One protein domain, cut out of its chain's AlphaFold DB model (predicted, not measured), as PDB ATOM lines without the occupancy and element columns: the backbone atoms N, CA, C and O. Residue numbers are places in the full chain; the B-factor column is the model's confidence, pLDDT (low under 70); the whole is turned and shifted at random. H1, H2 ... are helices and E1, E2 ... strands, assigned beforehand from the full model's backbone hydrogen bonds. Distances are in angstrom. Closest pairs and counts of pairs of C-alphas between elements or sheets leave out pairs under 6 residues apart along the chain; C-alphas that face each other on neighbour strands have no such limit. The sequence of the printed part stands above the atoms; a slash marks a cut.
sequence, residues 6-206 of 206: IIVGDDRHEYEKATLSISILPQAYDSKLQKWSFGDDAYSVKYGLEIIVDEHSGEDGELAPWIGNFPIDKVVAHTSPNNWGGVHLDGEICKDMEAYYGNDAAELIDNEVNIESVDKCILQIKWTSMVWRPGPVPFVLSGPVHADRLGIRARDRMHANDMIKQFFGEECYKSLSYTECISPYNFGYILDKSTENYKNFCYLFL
ATOM      1  N   ILE A   6      22.495  -5.890 -44.725       88.81
ATOM      2  CA  ILE A   6      21.066  -5.741 -44.501       88.81
ATOM      3  C   ILE A   6      20.415  -5.347 -45.826       88.81
ATOM      4  O   ILE A   6      21.055  -4.794 -46.722       88.81
ATOM      5  N   ILE A   7      19.150  -5.692 -45.969       89.12
ATOM      6  CA  ILE A   7      18.323  -5.326 -47.111       89.12
ATOM      7  C   ILE A   7      17.370  -4.250 -46.622       89.12
ATOM      8  O   ILE A   7      16.694  -4.500 -45.628       89.12
ATOM      9  N   VAL A   8      17.322  -3.103 -47.297       87.88
ATOM     10  CA  VAL A   8      16.356  -2.030 -47.039       87.88
ATOM     11  C   VAL A   8      15.524  -1.816 -48.298       87.88
ATOM     12  O   VAL A   8      16.047  -1.414 -49.332       87.88
ATOM     13  N   GLY A   9      14.233  -2.142 -48.235       86.25
ATOM     14  CA  GLY A   9      13.408  -2.257 -49.438       86.25
ATOM     15  C   GLY A   9      13.972  -3.331 -50.376       86.25
ATOM     16  O   GLY A   9      14.068  -4.494 -49.987       86.25
ATOM     17  N   ASP A  10      14.371  -2.929 -51.585       83.00
ATOM     18  CA  ASP A  10      15.017  -3.802 -52.579       83.00
ATOM     19  C   ASP A  10      16.555  -3.663 -52.600       83.00
ATOM     20  O   ASP A  10      17.249  -4.444 -53.264       83.00
ATOM     21  N   ASP A  11      17.103  -2.702 -51.851       86.00
ATOM     22  CA  ASP A  11      18.518  -2.351 -51.878       86.00
ATOM     23  C   ASP A  11      19.319  -3.102 -50.814       86.00
ATOM     24  O   ASP A  11      18.873  -3.357 -49.693       86.00
ATOM     25  N   ARG A  12      20.548  -3.481 -51.172       87.06
ATOM     26  CA  ARG A  12      21.491  -4.126 -50.253       87.06
ATOM     27  C   ARG A  12      22.461  -3.092 -49.719       87.06
ATOM     28  O   ARG A  12      23.280  -2.582 -50.477       87.06
ATOM     29  N   HIS A  13      22.437  -2.902 -48.411       86.44
ATOM     30  CA  HIS A  13      23.368  -2.035 -47.711       86.44
ATOM     31  C   HIS A  13      24.408  -2.890 -46.998       86.44
ATOM     32  O   HIS A  13      24.074  -3.836 -46.273       86.44
ATOM     33  N   GLU A  14      25.681  -2.587 -47.234       87.88
ATOM     34  CA  GLU A  14      26.728  -3.027 -46.319       87.88
ATOM     35  C   GLU A  14      26.640  -2.160 -45.069       87.88
ATOM     36  O   GLU A  14      26.363  -0.972 -45.184       87.88
ATOM     37  N   TYR A  15      26.804  -2.768 -43.896       87.75
ATOM     38  CA  TYR A  15      26.856  -2.017 -42.650       87.75
ATOM     39  C   TYR A  15      28.250  -2.113 -42.027       87.75
ATOM     40  O   TYR A  15      28.857  -3.192 -41.964       87.75
ATOM     41  N   GLU A  16      28.767  -0.983 -41.558       87.69
ATOM     42  CA  GLU A  16      30.097  -0.883 -40.969       87.69
ATOM     43  C   GLU A  16      30.180  -1.569 -39.610       87.69
ATOM     44  O   GLU A  16      31.140  -2.300 -39.328       87.69
ATOM     45  N   LYS A  17      29.178  -1.344 -38.756       88.12
ATOM     46  CA  LYS A  17      29.226  -1.771 -37.357       88.12
ATOM     47  C   LYS A  17      27.837  -2.007 -36.786       88.12
ATOM     48  O   LYS A  17      26.928  -1.228 -37.033       88.12
ATOM     49  N   ALA A  18      27.698  -3.017 -35.933       88.38
ATOM     50  CA  ALA A  18      26.530  -3.135 -35.062       88.38
ATOM     51  C   ALA A  18      26.921  -3.269 -33.585       88.38
ATOM     52  O   ALA A  18      27.847  -4.006 -33.231       88.38
ATOM     53  N   THR A  19      26.203  -2.572 -32.706       86.69
ATOM     54  CA  THR A  19      26.412  -2.598 -31.255       86.69
ATOM     55  C   THR A  19      25.167  -3.143 -30.567       86.69
ATOM     56  O   THR A  19      24.129  -2.484 -30.545       86.69
ATOM     57  N   LEU A  20      25.282  -4.314 -29.940       84.12
ATOM     58  CA  LEU A  20      24.289  -4.781 -28.976       84.12
ATOM     59  C   LEU A  20      24.578  -4.100 -27.634       84.12
ATOM     60  O   LEU A  20      25.719  -4.056 -27.179       84.12
ATOM     61  N   SER A  21      23.563  -3.548 -26.989       83.50
ATOM     62  CA  SER A  21      23.682  -2.857 -25.712       83.50
ATOM     63  C   SER A  21      22.760  -3.481 -24.676       83.50
ATOM     64  O   SER A  21      21.614  -3.804 -24.966       83.50
ATOM     65  N   ILE A  22      23.254  -3.593 -23.450       80.12
ATOM     66  CA  ILE A  22      22.521  -4.004 -22.260       80.12
ATOM     67  C   ILE A  22      22.663  -2.875 -21.240       80.12
ATOM     68  O   ILE A  22      23.767  -2.498 -20.858       80.12
ATOM     69  N   SER A  23      21.551  -2.311 -20.793       81.00
ATOM     70  CA  SER A  23      21.514  -1.269 -19.771       81.00
ATOM     71  C   SER A  23      20.797  -1.779 -18.532       81.00
ATOM     72  O   SER A  23      19.610  -2.080 -18.588       81.00
ATOM     73  N   ILE A  24      21.497  -1.837 -17.407       78.62
ATOM     74  CA  ILE A  24      20.934  -2.132 -16.095       78.62
ATOM     75  C   ILE A  24      20.643  -0.804 -15.393       78.62
ATOM     76  O   ILE A  24      21.525   0.046 -15.219       78.62
ATOM     77  N   LEU A  25      19.389  -0.600 -15.012       77.50
ATOM     78  CA  LEU A  25      18.893   0.645 -14.440       77.50
ATOM     79  C   LEU A  25      18.434   0.420 -12.993       77.50
ATOM     80  O   LEU A  25      17.741  -0.569 -12.768       77.50
ATOM     81  N   PRO A  26      18.724   1.338 -12.044       75.12
ATOM     82  CA  PRO A  26      18.220   1.322 -10.659       75.12
ATOM     83  C   PRO A  26      16.767   1.804 -10.566       75.12
ATOM     84  O   PRO A  26      16.396   2.628  -9.727       75.12
ATOM     85  N   GLN A  27      15.954   1.343 -11.511       76.38
ATOM     86  CA  GLN A  27      14.517   1.518 -11.492       76.38
ATOM     87  C   GLN A  27      13.846   0.273 -12.060       76.38
ATOM     88  O   GLN A  27      14.349  -0.331 -13.010       76.38
ATOM     89  N   ALA A  28      12.672  -0.056 -11.546       75.56
ATOM     90  CA  ALA A  28      11.812  -1.109 -12.068       75.56
ATOM     91  C   ALA A  28      10.380  -0.579 -12.179       75.56
ATOM     92  O   ALA A  28       9.924   0.166 -11.311       75.56
ATOM     93  N   TYR A  29       9.674  -0.938 -13.250       71.75
ATOM     94  CA  TYR A  29       8.261  -0.605 -13.390       71.75
ATOM     95  C   TYR A  29       7.417  -1.746 -12.823       71.75
ATOM     96  O   TYR A  29       7.484  -2.874 -13.300       71.75
ATOM     97  N   ASP A  30       6.605  -1.460 -11.810       73.00
ATOM     98  CA  ASP A  30       5.596  -2.395 -11.333       73.00
ATOM     99  C   ASP A  30       4.338  -2.235 -12.192       73.00
ATOM    100  O   ASP A  30       3.591  -1.260 -12.062       73.00
ATOM    101  N   SER A  31       4.100  -3.202 -13.078       67.62
ATOM    102  CA  SER A  31       2.943  -3.210 -13.976       67.62
ATOM    103  C   SER A  31       1.608  -3.382 -13.250       67.62
ATOM    104  O   SER A  31       0.591  -2.884 -13.733       67.62
ATOM    105  N   LYS A  32       1.590  -4.029 -12.076       74.00
ATOM    106  CA  LYS A  32       0.374  -4.200 -11.265       74.00
ATOM    107  C   LYS A  32       0.001  -2.903 -10.561       74.00
ATOM    108  O   LYS A  32      -1.177  -2.571 -10.471       74.00
ATOM    109  N   LEU A  33       0.999  -2.183 -10.055       80.69
ATOM    110  CA  LEU A  33       0.811  -0.914  -9.350       80.69
ATOM    111  C   LEU A  33       0.847   0.304 -10.280       80.69
ATOM    112  O   LEU A  33       0.567   1.411  -9.824       80.69
ATOM    113  N   GLN A  34       1.199   0.100 -11.552       75.38
ATOM    114  CA  GLN A  34       1.454   1.138 -12.551       75.38
ATOM    115  C   GLN A  34       2.422   2.225 -12.059       75.38
ATOM    116  O   GLN A  34       2.242   3.414 -12.331       75.38
ATOM    117  N   LYS A  35       3.451   1.832 -11.304       77.00
ATOM    118  CA  LYS A  35       4.380   2.757 -10.643       77.00
ATOM    119  C   LYS A  35       5.824   2.366 -10.891       77.00
ATOM    120  O   LYS A  35       6.162   1.190 -10.938       77.00
ATOM    121  N   TRP A  36       6.674   3.379 -10.998       74.50
ATOM    122  CA  TRP A  36       8.116   3.190 -10.971       74.50
ATOM    123  C   TRP A  36       8.599   3.092  -9.526       74.50
ATOM    124  O   TRP A  36       8.295   3.958  -8.704       74.50
ATOM    125  N   SER A  37       9.363   2.044  -9.252       78.25
ATOM    126  CA  SER A  37      10.175   1.889  -8.051       78.25
ATOM    127  C   SER A  37      11.616   2.254  -8.393       78.25
ATOM    128  O   SER A  37      12.086   1.949  -9.489       78.25
ATOM    129  N   PHE A  38      12.304   2.903  -7.461       74.69
ATOM    130  CA  PHE A  38      13.678   3.380  -7.622       74.69
ATOM    131  C   PHE A  38      14.522   2.921  -6.431       74.69
ATOM    132  O   PHE A  38      13.993   2.815  -5.323       74.69
ATOM    133  N   GLY A  39      15.822   2.718  -6.646       65.44
ATOM    134  CA  GLY A  39      16.791   2.405  -5.590       65.44
ATOM    135  C   GLY A  39      17.405   1.010  -5.697       65.44
ATOM    136  O   GLY A  39      17.187   0.301  -6.678       65.44
ATOM    137  N   ASP A  40      18.168   0.640  -4.668       63.69
ATOM    138  CA  ASP A  40      19.090  -0.509  -4.671       63.69
ATOM    139  C   ASP A  40      18.404  -1.887  -4.723       63.69
ATOM    140  O   ASP A  40      19.050  -2.895  -4.973       63.69
ATOM    141  N   ASP A  41      17.087  -1.947  -4.527       67.06
ATOM    142  CA  ASP A  41      16.311  -3.192  -4.616       67.06
ATOM    143  C   ASP A  41      15.439  -3.256  -5.885       67.06
ATOM    144  O   ASP A  41      14.734  -4.239  -6.122       67.06
ATOM    145  N   ALA A  42      15.448  -2.200  -6.708       68.00
ATOM    146  CA  ALA A  42      14.572  -2.051  -7.865       68.00
ATOM    147  C   ALA A  42      15.394  -1.894  -9.143       68.00
ATOM    148  O   ALA A  42      15.674  -0.781  -9.581       68.00
ATOM    149  N   TYR A  43      15.740  -3.016  -9.778       72.50
ATOM    150  CA  TYR A  43      16.520  -3.018 -11.013       72.50
ATOM    151  C   TYR A  43      15.728  -3.509 -12.223       72.50
ATOM    152  O   TYR A  43      14.944  -4.453 -12.134       72.50
ATOM    153  N   SER A  44      15.989  -2.906 -13.382       75.19
ATOM    154  CA  SER A  44      15.532  -3.406 -14.680       75.19
ATOM    155  C   SER A  44      16.695  -3.535 -15.648       75.19
ATOM    156  O   SER A  44      17.672  -2.787 -15.580       75.19
ATOM    157  N   VAL A  45      16.570  -4.485 -16.572       75.75
ATOM    158  CA  VAL A  45      17.498  -4.644 -17.686       75.75
ATOM    159  C   VAL A  45      16.770  -4.246 -18.961       75.75
ATOM    160  O   VAL A  45      15.710  -4.777 -19.297       75.75
ATOM    161  N   LYS A  46      17.352  -3.280 -19.656       80.38
ATOM    162  CA  LYS A  46      16.962  -2.846 -20.987       80.38
ATOM    163  C   LYS A  46      18.001  -3.284 -21.981       80.38
ATOM    164  O   LYS A  46      19.176  -3.427 -21.646       80.38
ATOM    165  N   TYR A  47      17.574  -3.391 -23.218       80.62
ATOM    166  CA  TYR A  47      18.471  -3.703 -24.299       80.62
ATOM    167  C   TYR A  47      18.331  -2.713 -25.431       80.62
ATOM    168  O   TYR A  47      17.352  -1.970 -25.516       80.62
ATOM    169  N   GLY A  48      19.329  -2.716 -26.297       85.19
ATOM    170  CA  GLY A  48      19.192  -2.093 -27.587       85.19
ATOM    171  C   GLY A  48      20.163  -2.638 -28.611       85.19
ATOM    172  O   GLY A  48      21.153  -3.277 -28.266       85.19
ATOM    173  N   LEU A  49      19.869  -2.370 -29.868       87.62
ATOM    174  CA  LEU A  49      20.717  -2.654 -31.004       87.62
ATOM    175  C   LEU A  49      20.866  -1.376 -31.813       87.62
ATOM    176  O   LEU A  49      19.879  -0.748 -32.170       87.62
ATOM    177  N   GLU A  50      22.103  -1.019 -32.104       90.94
ATOM    178  CA  GLU A  50      22.458   0.091 -32.980       90.94
ATOM    179  C   GLU A  50      23.181  -0.475 -34.199       90.94
ATOM    180  O   GLU A  50      24.084  -1.304 -34.042       90.94
ATOM    181  N   ILE A  51      22.795  -0.039 -35.395       90.38
ATOM    182  CA  ILE A  51      23.421  -0.421 -36.659       90.38
ATOM    183  C   ILE A  51      23.920   0.850 -37.345       90.38
ATOM    184  O   ILE A  51      23.140   1.731 -37.688       90.38
ATOM    185  N   ILE A  52      25.231   0.914 -37.555       89.62
ATOM    186  CA  ILE A  52      25.910   1.929 -38.358       89.62
ATOM    187  C   ILE A  52      26.077   1.341 -39.750       89.62
ATOM    188  O   ILE A  52      26.784   0.341 -39.921       89.62
ATOM    189  N   VAL A  53      25.378   1.926 -40.716       86.88
ATOM    190  CA  VAL A  53      25.355   1.476 -42.103       86.88
ATOM    191  C   VAL A  53      26.616   1.954 -42.814       86.88
ATOM    192  O   VAL A  53      27.400   1.132 -43.273       86.88
ATOM    193  N   ASP A  54      26.880   3.250 -42.802       84.31
ATOM    194  CA  ASP A  54      28.074   3.845 -43.399       84.31
ATOM    195  C   ASP A  54      28.548   5.065 -42.596       84.31
ATOM    196  O   ASP A  54      28.044   5.346 -41.505       84.31
ATOM    197  N   GLU A  55      29.541   5.777 -43.126       83.06
ATOM    198  CA  GLU A  55      30.088   6.989 -42.516       83.06
ATOM    199  C   GLU A  55      29.064   8.123 -42.345       83.06
ATOM    200  O   GLU A  55      29.289   9.007 -41.516       83.06
ATOM    201  N   HIS A  56      27.939   8.080 -43.069       85.44
ATOM    202  CA  HIS A  56      26.850   9.048 -42.967       85.44
ATOM    203  C   HIS A  56      25.800   8.651 -41.922       85.44
ATOM    204  O   HIS A  56      24.949   9.466 -41.567       85.44
ATOM    205  N   SER A  57      25.849   7.437 -41.360       82.00
ATOM    206  CA  SER A  57      24.999   7.066 -40.224       82.00
ATOM    207  C   SER A  57      25.277   7.991 -39.028       82.00
ATOM    208  O   SER A  57      26.315   7.897 -38.373       82.00
ATOM    209  N   GLY A  58      24.326   8.879 -38.726       82.50
ATOM    210  CA  GLY A  58      24.486   9.962 -37.746       82.50
ATOM    211  C   GLY A  58      24.372  11.365 -38.353       82.50
ATOM    212  O   GLY A  58      24.380  12.357 -37.621       82.50
ATOM    213  N   GLU A  59      24.250  11.458 -39.674       88.69
ATOM    214  CA  GLU A  59      23.780  12.647 -40.374       88.69
ATOM    215  C   GLU A  59      22.244  12.672 -40.426       88.69
ATOM    216  O   GLU A  59      21.564  11.662 -40.236       88.69
ATOM    217  N   ASP A  60      21.688  13.865 -40.614       87.38
ATOM    218  CA  ASP A  60      20.247  14.100 -40.558       87.38
ATOM    219  C   ASP A  60      19.520  13.443 -41.742       87.38
ATOM    220  O   ASP A  60      19.876  13.661 -42.899       87.38
ATOM    221  N   GLY A  61      18.499  12.633 -41.458       85.12
ATOM    222  CA  GLY A  61      17.713  11.895 -42.450       85.12
ATOM    223  C   GLY A  61      18.360  10.608 -42.979       85.12
ATOM    224  O   GLY A  61      17.717   9.892 -43.762       85.12
ATOM    225  N   GLU A  62      19.580  10.286 -42.540       90.88
ATOM    226  CA  GLU A  62      20.333   9.116 -42.998       90.88
ATOM    227  C   GLU A  62      19.953   7.835 -42.260       90.88
ATOM    228  O   GLU A  62      19.484   7.853 -41.120       90.88
ATOM    229  N   LEU A  63      20.137   6.696 -42.929       90.06
ATOM    230  CA  LEU A  63      19.787   5.383 -42.391       90.06
ATOM    231  C   LEU A  63      20.687   5.046 -41.187       90.06
ATOM    232  O   LEU A  63      21.904   4.906 -41.311       90.06
ATOM    233  N   ALA A  64      20.070   4.880 -40.020       91.56
ATOM    234  CA  ALA A  64      20.744   4.569 -38.762       91.56
ATOM    235  C   ALA A  64      19.815   3.744 -37.853       91.56
ATOM    236  O   ALA A  64      19.251   4.270 -36.891       91.56
ATOM    237  N   PRO A  65      19.604   2.452 -38.160       91.38
ATOM    238  CA  PRO A  65      18.659   1.629 -37.425       91.38
ATOM    239  C   PRO A  65      19.063   1.479 -35.957       91.38
ATOM    240  O   PRO A  65      20.122   0.937 -35.625       91.38
ATOM    241  N   TRP A  66      18.174   1.913 -35.076       91.00
ATOM    242  CA  TRP A  66      18.331   1.883 -33.639       91.00
ATOM    243  C   TRP A  66      17.073   1.342 -32.962       91.00
ATOM    244  O   TRP A  66      16.003   1.949 -32.942       91.00
ATOM    245  N   ILE A  67      17.232   0.170 -32.358       86.25
ATOM    246  CA  ILE A  67      16.236  -0.475 -31.512       86.25
ATOM    247  C   ILE A  67      16.672  -0.187 -30.082       86.25
ATOM    248  O   ILE A  67      17.574  -0.843 -29.573       86.25
ATOM    249  N   GLY A  68      16.103   0.822 -29.433       79.56
ATOM    250  CA  GLY A  68      16.564   1.291 -28.128       79.56
ATOM    251  C   GLY A  68      15.608   1.013 -26.974       79.56
ATOM    252  O   GLY A  68      14.397   1.025 -27.132       79.56
ATOM    253  N   ASN A  69      16.160   0.864 -25.766       69.06
ATOM    254  CA  ASN A  69      15.462   1.077 -24.491       69.06
ATOM    255  C   ASN A  69      14.187   0.253 -24.223       69.06
ATOM    256  O   ASN A  69      13.434   0.606 -23.298       69.06
ATOM    257  N   PHE A  70      13.971  -0.852 -24.932       72.25
ATOM    258  CA  PHE A  70      12.813  -1.695 -24.682       72.25
ATOM    259  C   PHE A  70      13.038  -2.526 -23.408       72.25
ATOM    260  O   PHE A  70      14.102  -3.135 -23.224       72.25
ATOM    261  N   PRO A  71      12.091  -2.489 -22.456       60.81
ATOM    262  CA  PRO A  71      12.219  -3.232 -21.218       60.81
ATOM    263  C   PRO A  71      11.817  -4.697 -21.455       60.81
ATOM    264  O   PRO A  71      10.811  -4.972 -22.111       60.81
ATOM    265  N   ILE A  72      12.609  -5.646 -20.939       57.44
ATOM    266  CA  ILE A  72      12.340  -7.088 -21.122       57.44
ATOM    267  C   ILE A  72      10.984  -7.493 -20.550       57.44
ATOM    268  O   ILE A  72      10.335  -8.385 -21.079       57.44
ATOM    269  N   ASP A  73      10.556  -6.891 -19.446       54.38
ATOM    270  CA  ASP A  73       9.341  -7.292 -18.732       54.38
ATOM    271  C   ASP A  73       8.060  -7.156 -19.575       54.38
ATOM    272  O   ASP A  73       7.070  -7.832 -19.293       54.38
ATOM    273  N   LYS A  74       8.088  -6.337 -20.634       51.41
ATOM    274  CA  LYS A  74       7.012  -6.208 -21.626       51.41
ATOM    275  C   LYS A  74       7.102  -7.211 -22.781       51.41
ATOM    276  O   LYS A  74       6.158  -7.310 -23.556       51.41
ATOM    277  N   VAL A  75       8.193  -7.965 -22.879       51.84
ATOM    278  CA  VAL A  75       8.450  -8.971 -23.914       51.84
ATOM    279  C   VAL A  75       8.463 -10.339 -23.230       51.84
ATOM    280  O   VAL A  75       9.444 -10.768 -22.625       51.84
ATOM    281  N   VAL A  76       7.302 -10.987 -23.229       44.53
ATOM    282  CA  VAL A  76       7.020 -12.212 -22.471       44.53
ATOM    283  C   VAL A  76       8.113 -13.279 -22.702       44.53
ATOM    284  O   VAL A  76       8.243 -13.795 -23.802       44.53
ATOM    285  N   ALA A  77       8.830 -13.639 -21.621       43.34
ATOM    286  CA  ALA A  77       9.708 -14.816 -21.440       43.34
ATOM    287  C   ALA A  77      11.236 -14.729 -21.707       43.34
ATOM    288  O   ALA A  77      11.871 -15.777 -21.859       43.34
ATOM    289  N   HIS A  78      11.887 -13.558 -21.681       50.00
ATOM    290  CA  HIS A  78      13.307 -13.477 -22.087       50.00
ATOM    291  C   HIS A  78      14.249 -12.826 -21.066       50.00
ATOM    292  O   HIS A  78      14.729 -11.716 -21.248       50.00
ATOM    293  N   THR A  79      14.582 -13.548 -19.993       52.38
ATOM    294  CA  THR A  79      15.560 -13.103 -18.978       52.38
ATOM    295  C   THR A  79      17.014 -13.068 -19.465       52.38
ATOM    296  O   THR A  79      17.876 -12.581 -18.734       52.38
ATOM    297  N   SER A  80      17.309 -13.547 -20.678       59.78
ATOM    298  CA  SER A  80      18.646 -13.488 -21.273       59.78
ATOM    299  C   SER A  80      18.608 -13.205 -22.783       59.78
ATOM    300  O   SER A  80      17.599 -13.475 -23.443       59.78
ATOM    301  N   PRO A  81      19.716 -12.709 -23.358       58.34
ATOM    302  CA  PRO A  81      19.833 -12.450 -24.796       58.34
ATOM    303  C   PRO A  81      19.725 -13.692 -25.683       58.34
ATOM    304  O   PRO A  81      19.367 -13.577 -26.849       58.34
ATOM    305  N   ASN A  82      19.969 -14.885 -25.137       60.53
ATOM    306  CA  ASN A  82      19.800 -16.174 -25.826       60.53
ATOM    307  C   ASN A  82      18.354 -16.376 -26.264       60.53
ATOM    308  O   ASN A  82      18.086 -17.061 -27.244       60.53
ATOM    309  N   ASN A  83      17.416 -15.777 -25.529       63.84
ATOM    310  CA  ASN A  83      16.002 -15.936 -25.800       63.84
ATOM    311  C   ASN A  83      15.458 -14.807 -26.690       63.84
ATOM    312  O   ASN A  83      14.258 -14.653 -26.815       63.84
ATOM    313  N   TRP A  84      16.318 -14.008 -27.324       71.56
ATOM    314  CA  TRP A  84      15.869 -12.968 -28.254       71.56
ATOM    315  C   TRP A  84      15.241 -13.517 -29.536       71.56
ATOM    316  O   TRP A  84      14.522 -12.795 -30.219       71.56
ATOM    317  N   GLY A  85      15.504 -14.781 -29.878       73.81
ATOM    318  CA  GLY A  85      14.837 -15.436 -30.998       73.81
ATOM    319  C   GLY A  85      13.331 -15.546 -30.751       73.81
ATOM    320  O   GLY A  85      12.904 -16.125 -29.756       73.81
ATOM    321  N   GLY A  86      12.537 -15.008 -31.673       73.94
ATOM    322  CA  GLY A  86      11.083 -14.915 -31.563       73.94
ATOM    323  C   GLY A  86      10.581 -13.649 -30.866       73.94
ATOM    324  O   GLY A  86       9.371 -13.517 -30.688       73.94
ATOM    325  N   VAL A  87      11.464 -12.712 -30.495       79.56
ATOM    326  CA  VAL A  87      11.045 -11.413 -29.957       79.56
ATOM    327  C   VAL A  87      10.331 -10.616 -31.040       79.56
ATOM    328  O   VAL A  87      10.903 -10.329 -32.091       79.56
ATOM    329  N   HIS A  88       9.099 -10.224 -30.734       84.19
ATOM    330  CA  HIS A  88       8.299  -9.289 -31.511       84.19
ATOM    331  C   HIS A  88       8.091  -8.017 -30.691       84.19
ATOM    332  O   HIS A  88       7.663  -8.083 -29.536       84.19
ATOM    333  N   LEU A  89       8.429  -6.874 -31.278       83.88
ATOM    334  CA  LEU A  89       8.241  -5.549 -30.706       83.88
ATOM    335  C   LEU A  89       7.278  -4.788 -31.620       83.88
ATOM    336  O   LEU A  89       7.544  -4.667 -32.816       83.88
ATOM    337  N   ASP A  90       6.191  -4.271 -31.056       84.56
ATOM    338  CA  ASP A  90       5.171  -3.488 -31.756       84.56
ATOM    339  C   ASP A  90       4.553  -2.403 -30.847       84.56
ATOM    340  O   ASP A  90       4.874  -2.254 -29.657       84.56
ATOM    341  N   GLY A  91       3.673  -1.587 -31.432       82.19
ATOM    342  CA  GLY A  91       2.853  -0.618 -30.704       82.19
ATOM    343  C   GLY A  91       3.666   0.402 -29.900       82.19
ATOM    344  O   GLY A  91       4.603   1.019 -30.404       82.19
ATOM    345  N   GLU A  92       3.301   0.603 -28.628       77.94
ATOM    346  CA  GLU A  92       3.955   1.589 -27.749       77.94
ATOM    347  C   GLU A  92       5.451   1.316 -27.532       77.94
ATOM    348  O   GLU A  92       6.190   2.241 -27.218       77.94
ATOM    349  N   ILE A  93       5.906   0.065 -27.672       76.06
ATOM    350  CA  ILE A  93       7.320  -0.287 -27.481       76.06
ATOM    351  C   ILE A  93       8.169   0.264 -28.634       76.06
ATOM    352  O   ILE A  93       9.308   0.669 -28.414       76.06
ATOM    353  N   CYS A  94       7.605   0.318 -29.840       81.38
ATOM    354  CA  CYS A  94       8.303   0.718 -31.059       81.38
ATOM    355  C   CYS A  94       8.279   2.223 -31.349       81.38
ATOM    356  O   CYS A  94       8.922   2.651 -32.306       81.38
ATOM    357  N   LYS A  95       7.575   3.032 -30.543       79.06
ATOM    358  CA  LYS A  95       7.513   4.496 -30.722       79.06
ATOM    359  C   LYS A  95       8.854   5.198 -30.528       79.06
ATOM    360  O   LYS A  95       9.085   6.230 -31.142       79.06
ATOM    361  N   ASP A  96       9.711   4.631 -29.687       77.31
ATOM    362  CA  ASP A  96      11.032   5.183 -29.374       77.31
ATOM    363  C   ASP A  96      12.140   4.583 -30.264       77.31
ATOM    364  O   ASP A  96      13.320   4.743 -29.963       77.31
ATOM    365  N   MET A  97      11.791   3.823 -31.310       87.69
ATOM    366  CA  MET A  97      12.763   3.218 -32.227       87.69
ATOM    367  C   MET A  97      12.926   4.071 -33.479       87.69
ATOM    368  O   MET A  97      11.955   4.608 -34.005       87.69
ATOM    369  N   GLU A  98      14.149   4.124 -33.998       89.38
ATOM    370  CA  GLU A  98      14.513   5.000 -35.110       89.38
ATOM    371  C   GLU A  98      15.146   4.174 -36.228       89.38
ATOM    372  O   GLU A  98      16.059   3.395 -35.986       89.38
ATOM    373  N   ALA A  99      14.664   4.311 -37.464       90.25
ATOM    374  CA  ALA A  99      15.338   3.731 -38.632       90.25
ATOM    375  C   ALA A  99      16.296   4.735 -39.290       90.25
ATOM    376  O   ALA A  99      17.241   4.335 -39.968       90.25
ATOM    377  N   TYR A 100      16.046   6.027 -39.080       90.62
ATOM    378  CA  TYR A 100      16.799   7.146 -39.628       90.62
ATOM    379  C   TYR A 100      17.220   8.070 -38.488       90.62
ATOM    380  O   TYR A 100      16.481   8.200 -37.514       90.62
ATOM    381  N   TYR A 101      18.381   8.704 -38.608       90.00
ATOM    382  CA  TYR A 101      18.907   9.599 -37.581       90.00
ATOM    383  C   TYR A 101      18.459  11.048 -37.795       90.00
ATOM    384  O   TYR A 101      18.341  11.504 -38.928       90.00
ATOM    385  N   GLY A 102      18.287  11.797 -36.704       87.06
ATOM    386  CA  GLY A 102      18.169  13.257 -36.731       87.06
ATOM    387  C   GLY A 102      16.741  13.808 -36.790       87.06
ATOM    388  O   GLY A 102      15.760  13.088 -36.646       87.06
ATOM    389  N   ASN A 103      16.628  15.129 -36.929       85.38
ATOM    390  CA  ASN A 103      15.346  15.842 -36.923       85.38
ATOM    391  C   ASN A 103      14.531  15.604 -38.201       85.38
ATOM    392  O   ASN A 103      13.304  15.647 -38.152       85.38
ATOM    393  N   ASP A 104      15.213  15.350 -39.317       84.69
ATOM    394  CA  ASP A 104      14.630  15.018 -40.614       84.69
ATOM    395  C   ASP A 104      14.474  13.492 -40.788       84.69
ATOM    396  O   ASP A 104      14.147  13.004 -41.878       84.69
ATOM    397  N   ALA A 105      14.675  12.721 -39.709       87.06
ATOM    398  CA  ALA A 105      14.342  11.307 -39.672       87.06
ATOM    399  C   ALA A 105      12.872  11.112 -40.038       87.06
ATOM    400  O   ALA A 105      11.958  11.734 -39.492       87.06
ATOM    401  N   ALA A 106      12.640  10.221 -40.991       86.69
ATOM    402  CA  ALA A 106      11.295   9.977 -41.453       86.69
ATOM    403  C   ALA A 106      10.502   9.190 -40.397       86.69
ATOM    404  O   ALA A 106      10.987   8.189 -39.864       86.69
ATOM    405  N   GLU A 107       9.282   9.647 -40.114       88.88
ATOM    406  CA  GLU A 107       8.411   9.044 -39.103       88.88
ATOM    407  C   GLU A 107       8.050   7.600 -39.477       88.88
ATOM    408  O   GLU A 107       7.700   7.317 -40.629       88.88
ATOM    409  N   LEU A 108       8.117   6.709 -38.484       90.50
ATOM    410  CA  LEU A 108       7.760   5.299 -38.593       90.50
ATOM    411  C   LEU A 108       6.325   5.074 -38.107       90.50
ATOM    412  O   LEU A 108       6.012   5.263 -36.933       90.50
ATOM    413  N   ILE A 109       5.457   4.626 -39.007       90.56
ATOM    414  CA  ILE A 109       4.054   4.284 -38.753       90.56
ATOM    415  C   ILE A 109       3.921   2.759 -38.751       90.56
ATOM    416  O   ILE A 109       4.605   2.081 -39.521       90.56
ATOM    417  N   ASP A 110       3.060   2.217 -37.886       90.50
ATOM    418  CA  ASP A 110       2.850   0.768 -37.727       90.50
ATOM    419  C   ASP A 110       4.186   0.019 -37.584       90.50
ATOM    420  O   ASP A 110       4.502  -0.920 -38.314       90.50
ATOM    421  N   ASN A 111       5.030   0.548 -36.695       91.19
ATOM    422  CA  ASN A 111       6.411   0.128 -36.546       91.19
ATOM    423  C   ASN A 111       6.509  -1.219 -35.815       91.19
ATOM    424  O   ASN A 111       6.118  -1.332 -34.652       91.19
ATOM    425  N   GLU A 112       7.077  -2.217 -36.485       91.50
ATOM    426  CA  GLU A 112       7.237  -3.572 -35.969       91.50
ATOM    427  C   GLU A 112       8.673  -4.059 -36.162       91.50
ATOM    428  O   GLU A 112       9.246  -3.977 -37.253       91.50
ATOM    429  N   VAL A 113       9.244  -4.641 -35.112       89.88
ATOM    430  CA  VAL A 113      10.583  -5.227 -35.142       89.88
ATOM    431  C   VAL A 113      10.534  -6.657 -34.637       89.88
ATOM    432  O   VAL A 113      10.133  -6.933 -33.512       89.88
ATOM    433  N   ASN A 114      10.995  -7.576 -35.476       89.31
ATOM    434  CA  ASN A 114      11.119  -8.990 -35.177       89.31
ATOM    435  C   ASN A 114      12.590  -9.381 -35.118       89.31
ATOM    436  O   ASN A 114      13.343  -9.142 -36.064       89.31
ATOM    437  N   ILE A 115      12.986 -10.046 -34.039       87.12
ATOM    438  CA  ILE A 115      14.247 -10.779 -33.969       87.12
ATOM    439  C   ILE A 115      13.897 -12.250 -34.175       87.12
ATOM    440  O   ILE A 115      13.447 -12.940 -33.268       87.12
ATOM    441  N   GLU A 116      14.041 -12.730 -35.405       87.50
ATOM    442  CA  GLU A 116      13.552 -14.044 -35.832       87.50
ATOM    443  C   GLU A 116      14.374 -15.184 -35.219       87.50
ATOM    444  O   GLU A 116      13.840 -16.233 -34.864       87.50
ATOM    445  N   SER A 117      15.685 -14.988 -35.082       84.62
ATOM    446  CA  SER A 117      16.589 -15.962 -34.467       84.62
ATOM    447  C   SER A 117      17.877 -15.308 -33.976       84.62
ATOM    448  O   SER A 117      18.223 -14.197 -34.387       84.62
ATOM    449  N   VAL A 118      18.593 -16.022 -33.107       80.31
ATOM    450  CA  VAL A 118      19.932 -15.655 -32.640       80.31
ATOM    451  C   VAL A 118      20.862 -16.860 -32.767       80.31
ATOM    452  O   VAL A 118      20.536 -17.942 -32.288       80.31
ATOM    453  N   ASP A 119      22.027 -16.670 -33.392       81.12
ATOM    454  CA  ASP A 119      23.113 -17.663 -33.451       81.12
ATOM    455  C   ASP A 119      24.470 -16.973 -33.272       81.12
ATOM    456  O   ASP A 119      24.834 -16.111 -34.066       81.12
ATOM    457  N   LYS A 120      25.243 -17.342 -32.241       75.69
ATOM    458  CA  LYS A 120      26.642 -16.892 -32.034       75.69
ATOM    459  C   LYS A 120      26.847 -15.378 -32.238       75.69
ATOM    460  O   LYS A 120      27.796 -14.962 -32.907       75.69
ATOM    461  N   CYS A 121      25.958 -14.562 -31.660       77.88
ATOM    462  CA  CYS A 121      25.935 -13.092 -31.776       77.88
ATOM    463  C   CYS A 121      25.525 -12.525 -33.149       77.88
ATOM    464  O   CYS A 121      25.788 -11.363 -33.462       77.88
ATOM    465  N   ILE A 122      24.853 -13.336 -33.959       86.19
ATOM    466  CA  ILE A 122      24.167 -12.931 -35.181       86.19
ATOM    467  C   ILE A 122      22.677 -12.895 -34.870       86.19
ATOM    468  O   ILE A 122      22.098 -13.920 -34.518       86.19
ATOM    469  N   LEU A 123      22.076 -11.718 -34.992       86.81
ATOM    470  CA  LEU A 123      20.641 -11.527 -34.860       86.81
ATOM    471  C   LEU A 123      20.031 -11.526 -36.255       86.81
ATOM    472  O   LEU A 123      20.400 -10.694 -37.080       86.81
ATOM    473  N   GLN A 124      19.105 -12.436 -36.529       90.94
ATOM    474  CA  GLN A 124      18.305 -12.348 -37.742       90.94
ATOM    475  C   GLN A 124      17.153 -11.383 -37.478       90.94
ATOM    476  O   GLN A 124      16.294 -11.670 -36.646       90.94
ATOM    477  N   ILE A 125      17.156 -10.235 -38.152       91.31
ATOM    478  CA  ILE A 125      16.196  -9.161 -37.890       91.31
ATOM    479  C   ILE A 125      15.275  -8.989 -39.083       91.31
ATOM    480  O   ILE A 125      15.704  -9.091 -40.236       91.31
ATOM    481  N   LYS A 126      14.015  -8.684 -38.784       93.62
ATOM    482  CA  LYS A 126      13.031  -8.182 -39.728       93.62
ATOM    483  C   LYS A 126      12.276  -7.020 -39.098       93.62
ATOM    484  O   LYS A 126      11.490  -7.199 -38.175       93.62
ATOM    485  N   TRP A 127      12.514  -5.836 -39.625       94.44
ATOM    486  CA  TRP A 127      11.884  -4.589 -39.235       94.44
ATOM    487  C   TRP A 127      10.961  -4.150 -40.367       94.44
ATOM    488  O   TRP A 127      11.398  -4.009 -41.509       94.44
ATOM    489  N   THR A 128       9.683  -3.964 -40.068       94.81
ATOM    490  CA  THR A 128       8.671  -3.490 -41.013       94.81
ATOM    491  C   THR A 128       7.983  -2.245 -40.478       94.81
ATOM    492  O   THR A 128       7.667  -2.171 -39.297       94.81
ATOM    493  N   SER A 129       7.767  -1.257 -41.339       94.25
ATOM    494  CA  SER A 129       7.052  -0.026 -40.998       94.25
ATOM    495  C   SER A 129       6.521   0.642 -42.269       94.25
ATOM    496  O   SER A 129       6.866   0.251 -43.386       94.25
ATOM    497  N   MET A 130       5.690   1.665 -42.116       92.81
ATOM    498  CA  MET A 130       5.399   2.648 -43.149       92.81
ATOM    499  C   MET A 130       6.145   3.937 -42.812       92.81
ATOM    500  O   MET A 130       5.937   4.521 -41.756       92.81
ATOM    501  N   VAL A 131       6.997   4.400 -43.717       90.12
ATOM    502  CA  VAL A 131       7.755   5.638 -43.547       90.12
ATOM    503  C   VAL A 131       6.998   6.791 -44.192       90.12
ATOM    504  O   VAL A 131       6.588   6.698 -45.353       90.12
ATOM    505  N   TRP A 132       6.829   7.901 -43.476       83.19
ATOM    506  CA  TRP A 132       6.194   9.091 -44.037       83.19
ATOM    507  C   TRP A 132       7.192   9.969 -44.813       83.19
ATOM    508  O   TRP A 132       8.024  10.656 -44.223       83.19
ATOM    509  N   ARG A 133       7.100   9.981 -46.153       72.75
ATOM    510  CA  ARG A 133       7.838  10.894 -47.057       72.75
ATOM    511  C   ARG A 133       6.940  11.311 -48.230       72.75
ATOM    512  O   ARG A 133       6.613  10.489 -49.078       72.75
ATOM    513  N   PRO A 134       6.573  12.600 -48.334       76.62
ATOM    514  CA  PRO A 134       5.300  13.131 -48.891       76.62
ATOM    515  C   PRO A 134       4.012  12.267 -48.894       76.62
ATOM    516  O   PRO A 134       2.987  12.701 -49.418       76.62
ATOM    517  N   GLY A 135       4.045  11.068 -48.324       79.38
ATOM    518  CA  GLY A 135       3.020  10.037 -48.284       79.38
ATOM    519  C   GLY A 135       3.628   8.761 -47.676       79.38
ATOM    520  O   GLY A 135       4.846   8.692 -47.495       79.38
ATOM    521  N   PRO A 136       2.811   7.760 -47.319       86.88
ATOM    522  CA  PRO A 136       3.306   6.562 -46.657       86.88
ATOM    523  C   PRO A 136       3.955   5.619 -47.680       86.88
ATOM    524  O   PRO A 136       3.318   5.208 -48.652       86.88
ATOM    525  N   VAL A 137       5.216   5.259 -47.449       90.25
ATOM    526  CA  VAL A 137       5.981   4.314 -48.275       90.25
ATOM    527  C   VAL A 137       6.385   3.115 -47.415       90.25
ATOM    528  O   VAL A 137       6.864   3.322 -46.300       90.25
ATOM    529  N   PRO A 138       6.215   1.866 -47.886       92.12
ATOM    530  CA  PRO A 138       6.663   0.701 -47.136       92.12
ATOM    531  C   PRO A 138       8.169   0.738 -46.867       92.12
ATOM    532  O   PRO A 138       8.967   0.963 -47.776       92.12
ATOM    533  N   PHE A 139       8.542   0.452 -45.626       92.38
ATOM    534  CA  PHE A 139       9.910   0.226 -45.191       92.38
ATOM    535  C   PHE A 139      10.050  -1.202 -44.689       92.38
ATOM    536  O   PHE A 139       9.275  -1.676 -43.855       92.38
ATOM    537  N   VAL A 140      11.064  -1.883 -45.204       94.75
ATOM    538  CA  VAL A 140      11.444  -3.214 -44.748       94.75
ATOM    539  C   VAL A 140      12.948  -3.220 -44.597       94.75
ATOM    540  O   VAL A 140      13.641  -3.048 -45.592       94.75
ATOM    541  N   LEU A 141      13.441  -3.452 -43.386       93.69
ATOM    542  CA  LEU A 141      14.835  -3.779 -43.129       93.69
ATOM    543  C   LEU A 141      14.929  -5.239 -42.702       93.69
ATOM    544  O   LEU A 141      14.249  -5.666 -41.772       93.69
ATOM    545  N   SER A 142      15.769  -6.031 -43.364       94.81
ATOM    546  CA  SER A 142      15.966  -7.426 -42.967       94.81
ATOM    547  C   SER A 142      17.377  -7.936 -43.201       94.81
ATOM    548  O   SER A 142      18.080  -7.481 -44.103       94.81
ATOM    549  N   GLY A 143      17.789  -8.913 -42.400       91.94
ATOM    550  CA  GLY A 143      19.050  -9.611 -42.606       91.94
ATOM    551  C   GLY A 143      19.774  -9.986 -41.319       91.94
ATOM    552  O   GLY A 143      19.320  -9.664 -40.217       91.94
ATOM    553  N   PRO A 144      20.913 -10.681 -41.464       91.56
ATOM    554  CA  PRO A 144      21.773 -11.016 -40.348       91.56
ATOM    555  C   PRO A 144      22.529  -9.772 -39.873       91.56
ATOM    556  O   PRO A 144      23.335  -9.188 -40.600       91.56
ATOM    557  N   VAL A 145      22.321  -9.411 -38.613       89.12
ATOM    558  CA  VAL A 145      23.067  -8.366 -37.922       89.12
ATOM    559  C   VAL A 145      24.041  -9.027 -36.964       89.12
ATOM    560  O   VAL A 145      23.696  -9.524 -35.894       89.12
ATOM    561  N   HIS A 146      25.295  -9.055 -37.382       87.44
ATOM    562  CA  HIS A 146      26.422  -9.470 -36.565       87.44
ATOM    563  C   HIS A 146      26.767  -8.343 -35.596       87.44
ATOM    564  O   HIS A 146      27.298  -7.321 -36.030       87.44
ATOM    565  N   ALA A 147      26.509  -8.543 -34.305       82.62
ATOM    566  CA  ALA A 147      26.992  -7.624 -33.289       82.62
ATOM    567  C   ALA A 147      28.529  -7.652 -33.279       82.62
ATOM    568  O   ALA A 147      29.158  -8.708 -33.213       82.62
ATOM    569  N   ASP A 148      29.144  -6.481 -33.367       82.44
ATOM    570  CA  ASP A 148      30.597  -6.312 -33.306       82.44
ATOM    571  C   ASP A 148      31.054  -5.912 -31.912       82.44
ATOM    572  O   ASP A 148      32.201  -6.160 -31.525       82.44
ATOM    573  N   ARG A 149      30.129  -5.303 -31.167       80.44
ATOM    574  CA  ARG A 149      30.320  -4.843 -29.803       80.44
ATOM    575  C   ARG A 149      29.157  -5.231 -28.919       80.44
ATOM    576  O   ARG A 149      28.008  -5.244 -29.360       80.44
ATOM    577  N   LEU A 150      29.488  -5.481 -27.660       76.25
ATOM    578  CA  LEU A 150      28.536  -5.532 -26.566       76.25
ATOM    579  C   LEU A 150      28.844  -4.404 -25.582       76.25
ATOM    580  O   LEU A 150      29.929  -4.372 -25.000       76.25
ATOM    581  N   GLY A 151      27.902  -3.485 -25.396       78.50
ATOM    582  CA  GLY A 151      27.979  -2.454 -24.364       78.50
ATOM    583  C   GLY A 151      27.120  -2.824 -23.165       78.50
ATOM    584  O   GLY A 151      25.906  -2.883 -23.297       78.50
ATOM    585  N   ILE A 152      27.708  -3.024 -21.990       76.00
ATOM    586  CA  ILE A 152      26.965  -3.216 -20.736       76.00
ATOM    587  C   ILE A 152      27.082  -1.930 -19.926       76.00
ATOM    588  O   ILE A 152      28.190  -1.470 -19.674       76.00
ATOM    589  N   ARG A 153      25.963  -1.331 -19.519       78.00
ATOM    590  CA  ARG A 153      25.938  -0.075 -18.751       78.00
ATOM    591  C   ARG A 153      25.118  -0.254 -17.484       78.00
ATOM    592  O   ARG A 153      23.967  -0.657 -17.576       78.00
ATOM    593  N   ALA A 154      25.669   0.096 -16.326       73.94
ATOM    594  CA  ALA A 154      24.930   0.193 -15.070       73.94
ATOM    595  C   ALA A 154      24.828   1.669 -14.658       73.94
ATOM    596  O   ALA A 154      25.842   2.371 -14.589       73.94
ATOM    597  N   ARG A 155      23.603   2.160 -14.427       70.44
ATOM    598  CA  ARG A 155      23.367   3.581 -14.102       70.44
ATOM    599  C   ARG A 155      23.500   3.934 -12.615       70.44
ATOM    600  O   ARG A 155      23.524   5.118 -12.301       70.44
ATOM    601  N   ASP A 156      23.630   2.953 -11.721       70.50
ATOM    602  CA  ASP A 156      24.050   3.191 -10.336       70.50
ATOM    603  C   ASP A 156      25.537   2.859 -10.176       70.50
ATOM    604  O   ASP A 156      25.961   1.714 -10.326       70.50
ATOM    605  N   ARG A 157      26.339   3.885  -9.878       63.81
ATOM    606  CA  ARG A 157      27.792   3.765  -9.739       63.81
ATOM    607  C   ARG A 157      28.206   3.016  -8.472       63.81
ATOM    608  O   ARG A 157      29.269   2.400  -8.492       63.81
ATOM    609  N   MET A 158      27.434   3.094  -7.387       64.81
ATOM    610  CA  MET A 158      27.837   2.504  -6.104       64.81
ATOM    611  C   MET A 158      27.730   0.980  -6.129       64.81
ATOM    612  O   MET A 158      28.575   0.309  -5.544       64.81
ATOM    613  N   HIS A 159      26.769   0.452  -6.892       71.69
ATOM    614  CA  HIS A 159      26.453  -0.975  -6.933       71.69
ATOM    615  C   HIS A 159      26.578  -1.599  -8.330       71.69
ATOM    616  O   HIS A 159      26.189  -2.745  -8.520       71.69
ATOM    617  N   ALA A 160      27.150  -0.900  -9.321       71.62
ATOM    618  CA  ALA A 160      27.253  -1.376 -10.709       71.62
ATOM    619  C   ALA A 160      27.792  -2.812 -10.837       71.62
ATOM    620  O   ALA A 160      27.255  -3.623 -11.593       71.62
ATOM    621  N   ASN A 161      28.855  -3.127 -10.096       76.75
ATOM    622  CA  ASN A 161      29.462  -4.453 -10.117       76.75
ATOM    623  C   ASN A 161      28.539  -5.502  -9.495       76.75
ATOM    624  O   ASN A 161      28.389  -6.576 -10.067       76.75
ATOM    625  N   ASP A 162      27.895  -5.179  -8.376       77.19
ATOM    626  CA  ASP A 162      26.966  -6.079  -7.691       77.19
ATOM    627  C   ASP A 162      25.711  -6.320  -8.533       77.19
ATOM    628  O   ASP A 162      25.291  -7.462  -8.678       77.19
ATOM    629  N   MET A 163      25.196  -5.289  -9.205       75.19
ATOM    630  CA  MET A 163      24.110  -5.408 -10.179       75.19
ATOM    631  C   MET A 163      24.499  -6.340 -11.331       75.19
ATOM    632  O   MET A 163      23.762  -7.260 -11.673       75.19
ATOM    633  N   ILE A 164      25.675  -6.151 -11.932       75.44
ATOM    634  CA  ILE A 164      26.141  -7.008 -13.033       75.44
ATOM    635  C   ILE A 164      26.336  -8.447 -12.552       75.44
ATOM    636  O   ILE A 164      25.900  -9.373 -13.232       75.44
ATOM    637  N   LYS A 165      26.925  -8.652 -11.371       77.44
ATOM    638  CA  LYS A 165      27.047  -9.975 -10.743       77.44
ATOM    639  C   LYS A 165      25.687 -10.604 -10.460       77.44
ATOM    640  O   LYS A 165      25.528 -11.802 -10.655       77.44
ATOM    641  N   GLN A 166      24.708  -9.821 -10.027       77.94
ATOM    642  CA  GLN A 166      23.355 -10.291  -9.756       77.94
ATOM    643  C   GLN A 166      22.651 -10.750 -11.039       77.94
ATOM    644  O   GLN A 166      22.005 -11.795 -11.029       77.94
ATOM    645  N   PHE A 167      22.789 -10.005 -12.142       75.19
ATOM    646  CA  PHE A 167      22.122 -10.330 -13.408       75.19
ATOM    647  C   PHE A 167      22.853 -11.382 -14.245       75.19
ATOM    648  O   PHE A 167      22.203 -12.180 -14.915       75.19
ATOM    649  N   PHE A 168      24.186 -11.399 -14.214       75.06
ATOM    650  CA  PHE A 168      25.001 -12.254 -15.085       75.06
ATOM    651  C   PHE A 168      25.808 -13.321 -14.335       75.06
ATOM    652  O   PHE A 168      26.397 -14.203 -14.956       75.06
ATOM    653  N   GLY A 169      25.833 -13.277 -13.005       76.88
ATOM    654  CA  GLY A 169      26.622 -14.176 -12.171       76.88
ATOM    655  C   GLY A 169      28.073 -13.726 -11.979       76.88
ATOM    656  O   GLY A 169      28.645 -12.957 -12.757       76.88
ATOM    657  N   GLU A 170      28.695 -14.254 -10.923       81.12
ATOM    658  CA  GLU A 170      30.072 -13.934 -10.524       81.12
ATOM    659  C   GLU A 170      31.107 -14.340 -11.589       81.12
ATOM    660  O   GLU A 170      32.059 -13.604 -11.849       81.12
ATOM    661  N   GLU A 171      30.918 -15.492 -12.238       75.19
ATOM    662  CA  GLU A 171      31.832 -15.981 -13.280       75.19
ATOM    663  C   GLU A 171      31.809 -15.084 -14.523       75.19
ATOM    664  O   GLU A 171      32.863 -14.718 -15.049       75.19
ATOM    665  N   CYS A 172      30.619 -14.640 -14.938       72.62
ATOM    666  CA  CYS A 172      30.495 -13.691 -16.032       72.62
ATOM    667  C   CYS A 172      31.153 -12.358 -15.669       72.62
ATOM    668  O   CYS A 172      31.941 -11.832 -16.450       72.62
ATOM    669  N   TYR A 173      30.907 -11.837 -14.467       76.31
ATOM    670  CA  TYR A 173      31.537 -10.604 -14.003       76.31
ATOM    671  C   TYR A 173      33.072 -10.665 -14.043       76.31
ATOM    672  O   TYR A 173      33.712  -9.749 -14.560       76.31
ATOM    673  N   LYS A 174      33.682 -11.756 -13.557       76.25
ATOM    674  CA  LYS A 174      35.143 -11.935 -13.625       76.25
ATOM    675  C   LYS A 174      35.643 -11.881 -15.067       76.25
ATOM    676  O   LYS A 174      36.652 -11.229 -15.329       76.25
ATOM    677  N   SER A 175      34.910 -12.488 -16.000       71.00
ATOM    678  CA  SER A 175      35.242 -12.432 -17.428       71.00
ATOM    679  C   SER A 175      35.064 -11.042 -18.052       71.00
ATOM    680  O   SER A 175      35.660 -10.770 -19.079       71.00
ATOM    681  N   LEU A 176      34.299 -10.129 -17.445       71.88
ATOM    682  CA  LEU A 176      34.116  -8.760 -17.946       71.88
ATOM    683  C   LEU A 176      35.208  -7.787 -17.477       71.88
ATOM    684  O   LEU A 176      35.283  -6.675 -17.990       71.88
ATOM    685  N   SER A 177      36.055  -8.166 -16.516       66.56
ATOM    686  CA  SER A 177      36.905  -7.248 -15.732       66.56
ATOM    687  C   SER A 177      38.104  -6.575 -16.457       66.56
ATOM    688  O   SER A 177      39.044  -6.120 -15.812       66.56
ATOM    689  N   TYR A 178      38.050  -6.419 -17.787       52.91
ATOM    690  CA  TYR A 178      38.965  -5.662 -18.674       52.91
ATOM    691  C   TYR A 178      38.114  -5.135 -19.867       52.91
ATOM    692  O   TYR A 178      37.398  -5.950 -20.444       52.91
ATOM    693  N   THR A 179      38.064  -3.874 -20.338       50.94
ATOM    694  CA  THR A 179      38.826  -2.617 -20.143       50.94
ATOM    695  C   THR A 179      37.901  -1.390 -20.352       50.94
ATOM    696  O   THR A 179      36.832  -1.488 -20.948       50.94
ATOM    697  N   GLU A 180      38.360  -0.250 -19.828       43.38
ATOM    698  CA  GLU A 180      37.805   1.109 -19.712       43.38
ATOM    699  C   GLU A 180      36.979   1.693 -20.880       43.38
ATOM    700  O   GLU A 180      37.412   1.724 -22.026       43.38
ATOM    701  N   CYS A 181      35.882   2.381 -20.526       37.12
ATOM    702  CA  CYS A 181      35.726   3.797 -20.877       37.12
ATOM    703  C   CYS A 181      34.848   4.498 -19.826       37.12
ATOM    704  O   CYS A 181      33.635   4.301 -19.749       37.12
ATOM    705  N   ILE A 182      35.503   5.293 -18.980       38.69
ATOM    706  CA  ILE A 182      34.904   6.031 -17.868       38.69
ATOM    707  C   ILE A 182      34.160   7.242 -18.435       38.69
ATOM    708  O   ILE A 182      34.774   8.228 -18.837       38.69
ATOM    709  N   SER A 183      32.830   7.197 -18.410       41.06
ATOM    710  CA  SER A 183      32.046   8.417 -18.240       41.06
ATOM    711  C   SER A 183      31.882   8.634 -16.734       41.06
ATOM    712  O   SER A 183      31.478   7.702 -16.038       41.06
ATOM    713  N   PRO A 184      32.136   9.834 -16.185       44.53
ATOM    714  CA  PRO A 184      31.942  10.095 -14.756       44.53
ATOM    715  C   PRO A 184      30.484   9.909 -14.294       44.53
ATOM    716  O   PRO A 184      30.235   9.851 -13.090       44.53
ATOM    717  N   TYR A 185      29.548   9.773 -15.241       49.53
ATOM    718  CA  TYR A 185      28.117   9.602 -15.010       49.53
ATOM    719  C   TYR A 185      27.585   8.192 -15.329       49.53
ATOM    720  O   TYR A 185      26.415   7.943 -15.072       49.53
ATOM    721  N   ASN A 186      28.398   7.269 -15.871       55.88
ATOM    722  CA  ASN A 186      27.971   5.902 -16.214       55.88
ATOM    723  C   ASN A 186      29.126   4.898 -16.060       55.88
ATOM    724  O   ASN A 186      30.191   5.095 -16.646       55.88
ATOM    725  N   PHE A 187      28.902   3.797 -15.337       63.25
ATOM    726  CA  PHE A 187      29.842   2.674 -15.305       63.25
ATOM    727  C   PHE A 187      29.469   1.680 -16.407       63.25
ATOM    728  O   PHE A 187      28.307   1.278 -16.513       63.25
ATOM    729  N   GLY A 188      30.424   1.303 -17.256       66.75
ATOM    730  CA  GLY A 188      30.132   0.408 -18.365       66.75
ATOM    731  C   GLY A 188      31.320  -0.406 -18.846       66.75
ATOM    732  O   GLY A 188      32.469   0.016 -18.741       66.75
ATOM    733  N   TYR A 189      30.998  -1.578 -19.380       71.12
ATOM    734  CA  TYR A 189      31.918  -2.507 -20.014       71.12
ATOM    735  C   TYR A 189      31.657  -2.484 -21.514       71.12
ATOM    736  O   TYR A 189      30.507  -2.594 -21.947       71.12
ATOM    737  N   ILE A 190      32.713  -2.335 -22.307       77.50
ATOM    738  CA  ILE A 190      32.640  -2.469 -23.761       77.50
ATOM    739  C   ILE A 190      33.465  -3.690 -24.137       77.50
ATOM    740  O   ILE A 190      34.666  -3.738 -23.887       77.50
ATOM    741  N   LEU A 191      32.806  -4.679 -24.728       76.62
ATOM    742  CA  LEU A 191      33.456  -5.868 -25.259       76.62
ATOM    743  C   LEU A 191      33.454  -5.789 -26.784       76.62
ATOM    744  O   LEU A 191      32.395  -5.637 -27.394       76.62
ATOM    745  N   ASP A 192      34.626  -5.925 -27.393       83.12
ATOM    746  CA  ASP A 192      34.800  -6.002 -28.845       83.12
ATOM    747  C   ASP A 192      34.963  -7.456 -29.290       83.12
ATOM    748  O   ASP A 192      35.590  -8.254 -28.593       83.12
ATOM    749  N   LYS A 193      34.511  -7.794 -30.502       80.44
ATOM    750  CA  LYS A 193      34.629  -9.143 -31.092       80.44
ATOM    751  C   LYS A 193      36.048  -9.727 -31.135       80.44
ATOM    752  O   LYS A 193      36.226 -10.947 -31.187       80.44
ATOM    753  N   SER A 194      37.067  -8.870 -31.141       80.69
ATOM    754  CA  SER A 194      38.473  -9.280 -31.075       80.69
ATOM    755  C   SER A 194      38.879  -9.801 -29.693       80.69
ATOM    756  O   SER A 194      39.817 -10.594 -29.602       80.69
ATOM    757  N   THR A 195      38.171  -9.402 -28.636       78.62
ATOM    758  CA  THR A 195      38.485  -9.754 -27.248       78.62
ATOM    759  C   THR A 195      38.039 -11.176 -26.906       78.62
ATOM    760  O   THR A 195      37.055 -11.700 -27.433       78.62
ATOM    761  N   GLU A 196      38.777 -11.820 -26.003       79.94
ATOM    762  CA  GLU A 196      38.416 -13.132 -25.454       79.94
ATOM    763  C   GLU A 196      37.114 -13.059 -24.640       79.94
ATOM    764  O   GLU A 196      36.243 -13.916 -24.782       79.94
ATOM    765  N   ASN A 197      36.933 -11.969 -23.891       79.00
ATOM    766  CA  ASN A 197      35.750 -11.709 -23.069       79.00
ATOM    767  C   ASN A 197      34.463 -11.681 -23.906       79.00
ATOM    768  O   ASN A 197      33.484 -12.329 -23.544       79.00
ATOM    769  N   TYR A 198      34.476 -11.005 -25.063       81.00
ATOM    770  CA  TYR A 198      33.332 -10.999 -25.979       81.00
ATOM    771  C   TYR A 198      32.979 -12.404 -26.473       81.00
ATOM    772  O   TYR A 198      31.810 -12.781 -26.488       81.00
ATOM    773  N   LYS A 199      33.981 -13.203 -26.865       79.56
ATOM    774  CA  LYS A 199      33.754 -14.569 -27.357       79.56
ATOM    775  C   LYS A 199      33.112 -15.431 -26.280       79.56
ATOM    776  O   LYS A 199      32.114 -16.085 -26.560       79.56
ATOM    777  N   ASN A 200      33.647 -15.388 -25.060       77.31
ATOM    778  CA  ASN A 200      33.093 -16.116 -23.921       77.31
ATOM    779  C   ASN A 200      31.643 -15.700 -23.652       77.31
ATOM    780  O   ASN A 200      30.784 -16.561 -23.491       77.31
ATOM    781  N   PHE A 201      31.351 -14.399 -23.709       75.06
ATOM    782  CA  PHE A 201      29.992 -13.894 -23.537       75.06
ATOM    783  C   PHE A 201      29.043 -14.370 -24.649       75.06
ATOM    784  O   PHE A 201      27.942 -14.825 -24.365       75.06
ATOM    785  N   CYS A 202      29.485 -14.372 -25.910       74.44
ATOM    786  CA  CYS A 202      28.707 -14.931 -27.021       74.44
ATOM    787  C   CYS A 202      28.446 -16.437 -26.887       74.44
ATOM    788  O   CYS A 202      27.429 -16.913 -27.383       74.44
ATOM    789  N   TYR A 203      29.336 -17.196 -26.242       72.75
ATOM    790  CA  TYR A 203      29.109 -18.619 -25.973       72.75
ATOM    791  C   TYR A 203      28.152 -18.864 -24.812       72.75
ATOM    792  O   TYR A 203      27.437 -19.856 -24.840       72.75
ATOM    793  N   LEU A 204      28.088 -17.957 -23.832       66.12
ATOM    794  CA  LEU A 204      27.029 -17.979 -22.816       66.12
ATOM    795  C   LEU A 204      25.643 -17.742 -23.429       66.12
ATOM    796  O   LEU A 204      24.637 -18.010 -22.772       66.12
ATOM    797  N   PHE A 205      25.589 -17.256 -24.676       61.38
ATOM    798  CA  PHE A 205      24.353 -17.085 -25.422       61.38
ATOM    799  C   PHE A 205      23.828 -18.336 -26.156       61.38
ATOM    800  O   PHE A 205      22.774 -18.252 -26.788       61.38
ATOM    801  N   LEU A 206      24.522 -19.477 -26.071       57.75
ATOM    802  CA  LEU A 206      24.172 -20.758 -26.711       57.75
ATOM    803  C   LEU A 206      23.772 -21.815 -25.678       57.75
ATOM    804  O   LEU A 206      22.946 -22.680 -26.037       57.75
TER     805      LEU A 206
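Overview. This is residues 6 to 206 of the 206 residues of an uncharacterized protein of Alteromonadaceae bacterium 2052S.S.stab0a.01 (UniProt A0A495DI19). Two twisted six-stranded sheets stand partly face to face as a sandwich, their strands crossed. H3 and H5 pack on one face of the second sheet, H3 over E3 and, only just, E13 with 3 of its C-alphas there, and H5 near E13 and E14, with H4 touching both helices, and the small hairpin E4 and E5 makes an arm beyond one end of E3 and E6. The printed part has 201 residues with five named helices and fourteen named strands, in the order E1 E2 E3 E4 E5 E6 E7 H1 E8 H2 E9 E10 E11 E12 E13 H3 H4 E14 H5, and its class is mixed, helices and strands. One sheet runs E2 E1 E12 E11 E10 E8, all antiparallel; the other runs E9 E7 E6 E3 E13 E14, mixed; E4 and E5 form an antiparallel pair. The whole is compact, with a radius of gyration of the C-alphas of 17.3 A and spans of 50 by 44 by 33 A.

Along the chain. E1 (residues 6 to 8) begins at C-alpha 6 (21.066, -5.741, -44.501), and E2 (11 to 14) runs on into E3 (17 to 25, 25.3 A) at 76 degrees. E4 (27 to 30) and E5 (35 to 38) come before E6 (44 to 52, 26.4 A) and E7 (63 to 71, 24.1 A). H1 (81 to 84), E8 (87 to 89), H2 (91 to 96) and E9 (98 to 100) are short. E10 (108 to 119, 28.1 A) begins at C-alpha 108 (7.760, 5.299, -38.593) and bends by 71 degrees at residue 111. E11 (122 to 132, 29.8 A) is followed by E12 (136 to 146, 29.9 A), which bends by 52 degrees at residue 143 and runs on into E13 (149 to 154, 16.5 A) at 97 degrees. H3 (160 to 168, 11.9 A), H4 (170 to 176), E14 (187 to 192, 16.8 A) and H5 (196 to 204, 12.7 A) follow, H5 ending at C-alpha 204 (27.029, -17.979, -22.816).

Arrangement. The facing parts of the two large sheets are 11.2 A centre to centre, their strands at 88 degrees. In the first sheet E10, E11 and E12 form a meander, each strand the antiparallel neighbour of the one before; N 114 and O 126 are 2.8 A apart, N 127 and O 141 2.8 A. E1 pairs with E12 through N 7 and O 142, 2.8 A. In the second sheet E6 and E3 are antiparallel, with N 21 and O 48 at 2.7 A, while E3 and E13 are parallel, with N 22 and O 151 at 2.7 A. H2 is on both sheets: the C-alphas of Cys 94 and Asn 111 of E10 are 5.8 A apart, those of Ile 93 and Phe 70 of E7 6.3 A. H3 and H5 make two layers with the second sheet, helices on one face of it. H3 runs across the strands at a height over the sheet of 9.0 A. H4 touches H3, closest at the C-alphas of Lys 165 and Tyr 173, 5.6 A, and H5, closest at those of Ser 175 and Asn 197, 5.7 A. Every O i to N i+4 pair is within hydrogen-bond range in H3, H4 and H5; H2 has 0 of 2, with 1 of 3 O i to N i+3 pairs, and H1 is too short for an i+4 pair.

Size, cuts and confidence. The C-alphas farthest apart are those of Pro 134 and Glu 171, 53.1 A. The printed part has no cut, and no link is long. The mean pLDDT of the printed part is 77.9; 36 residues are under 70, among them 71 to 83 and 177 to 188.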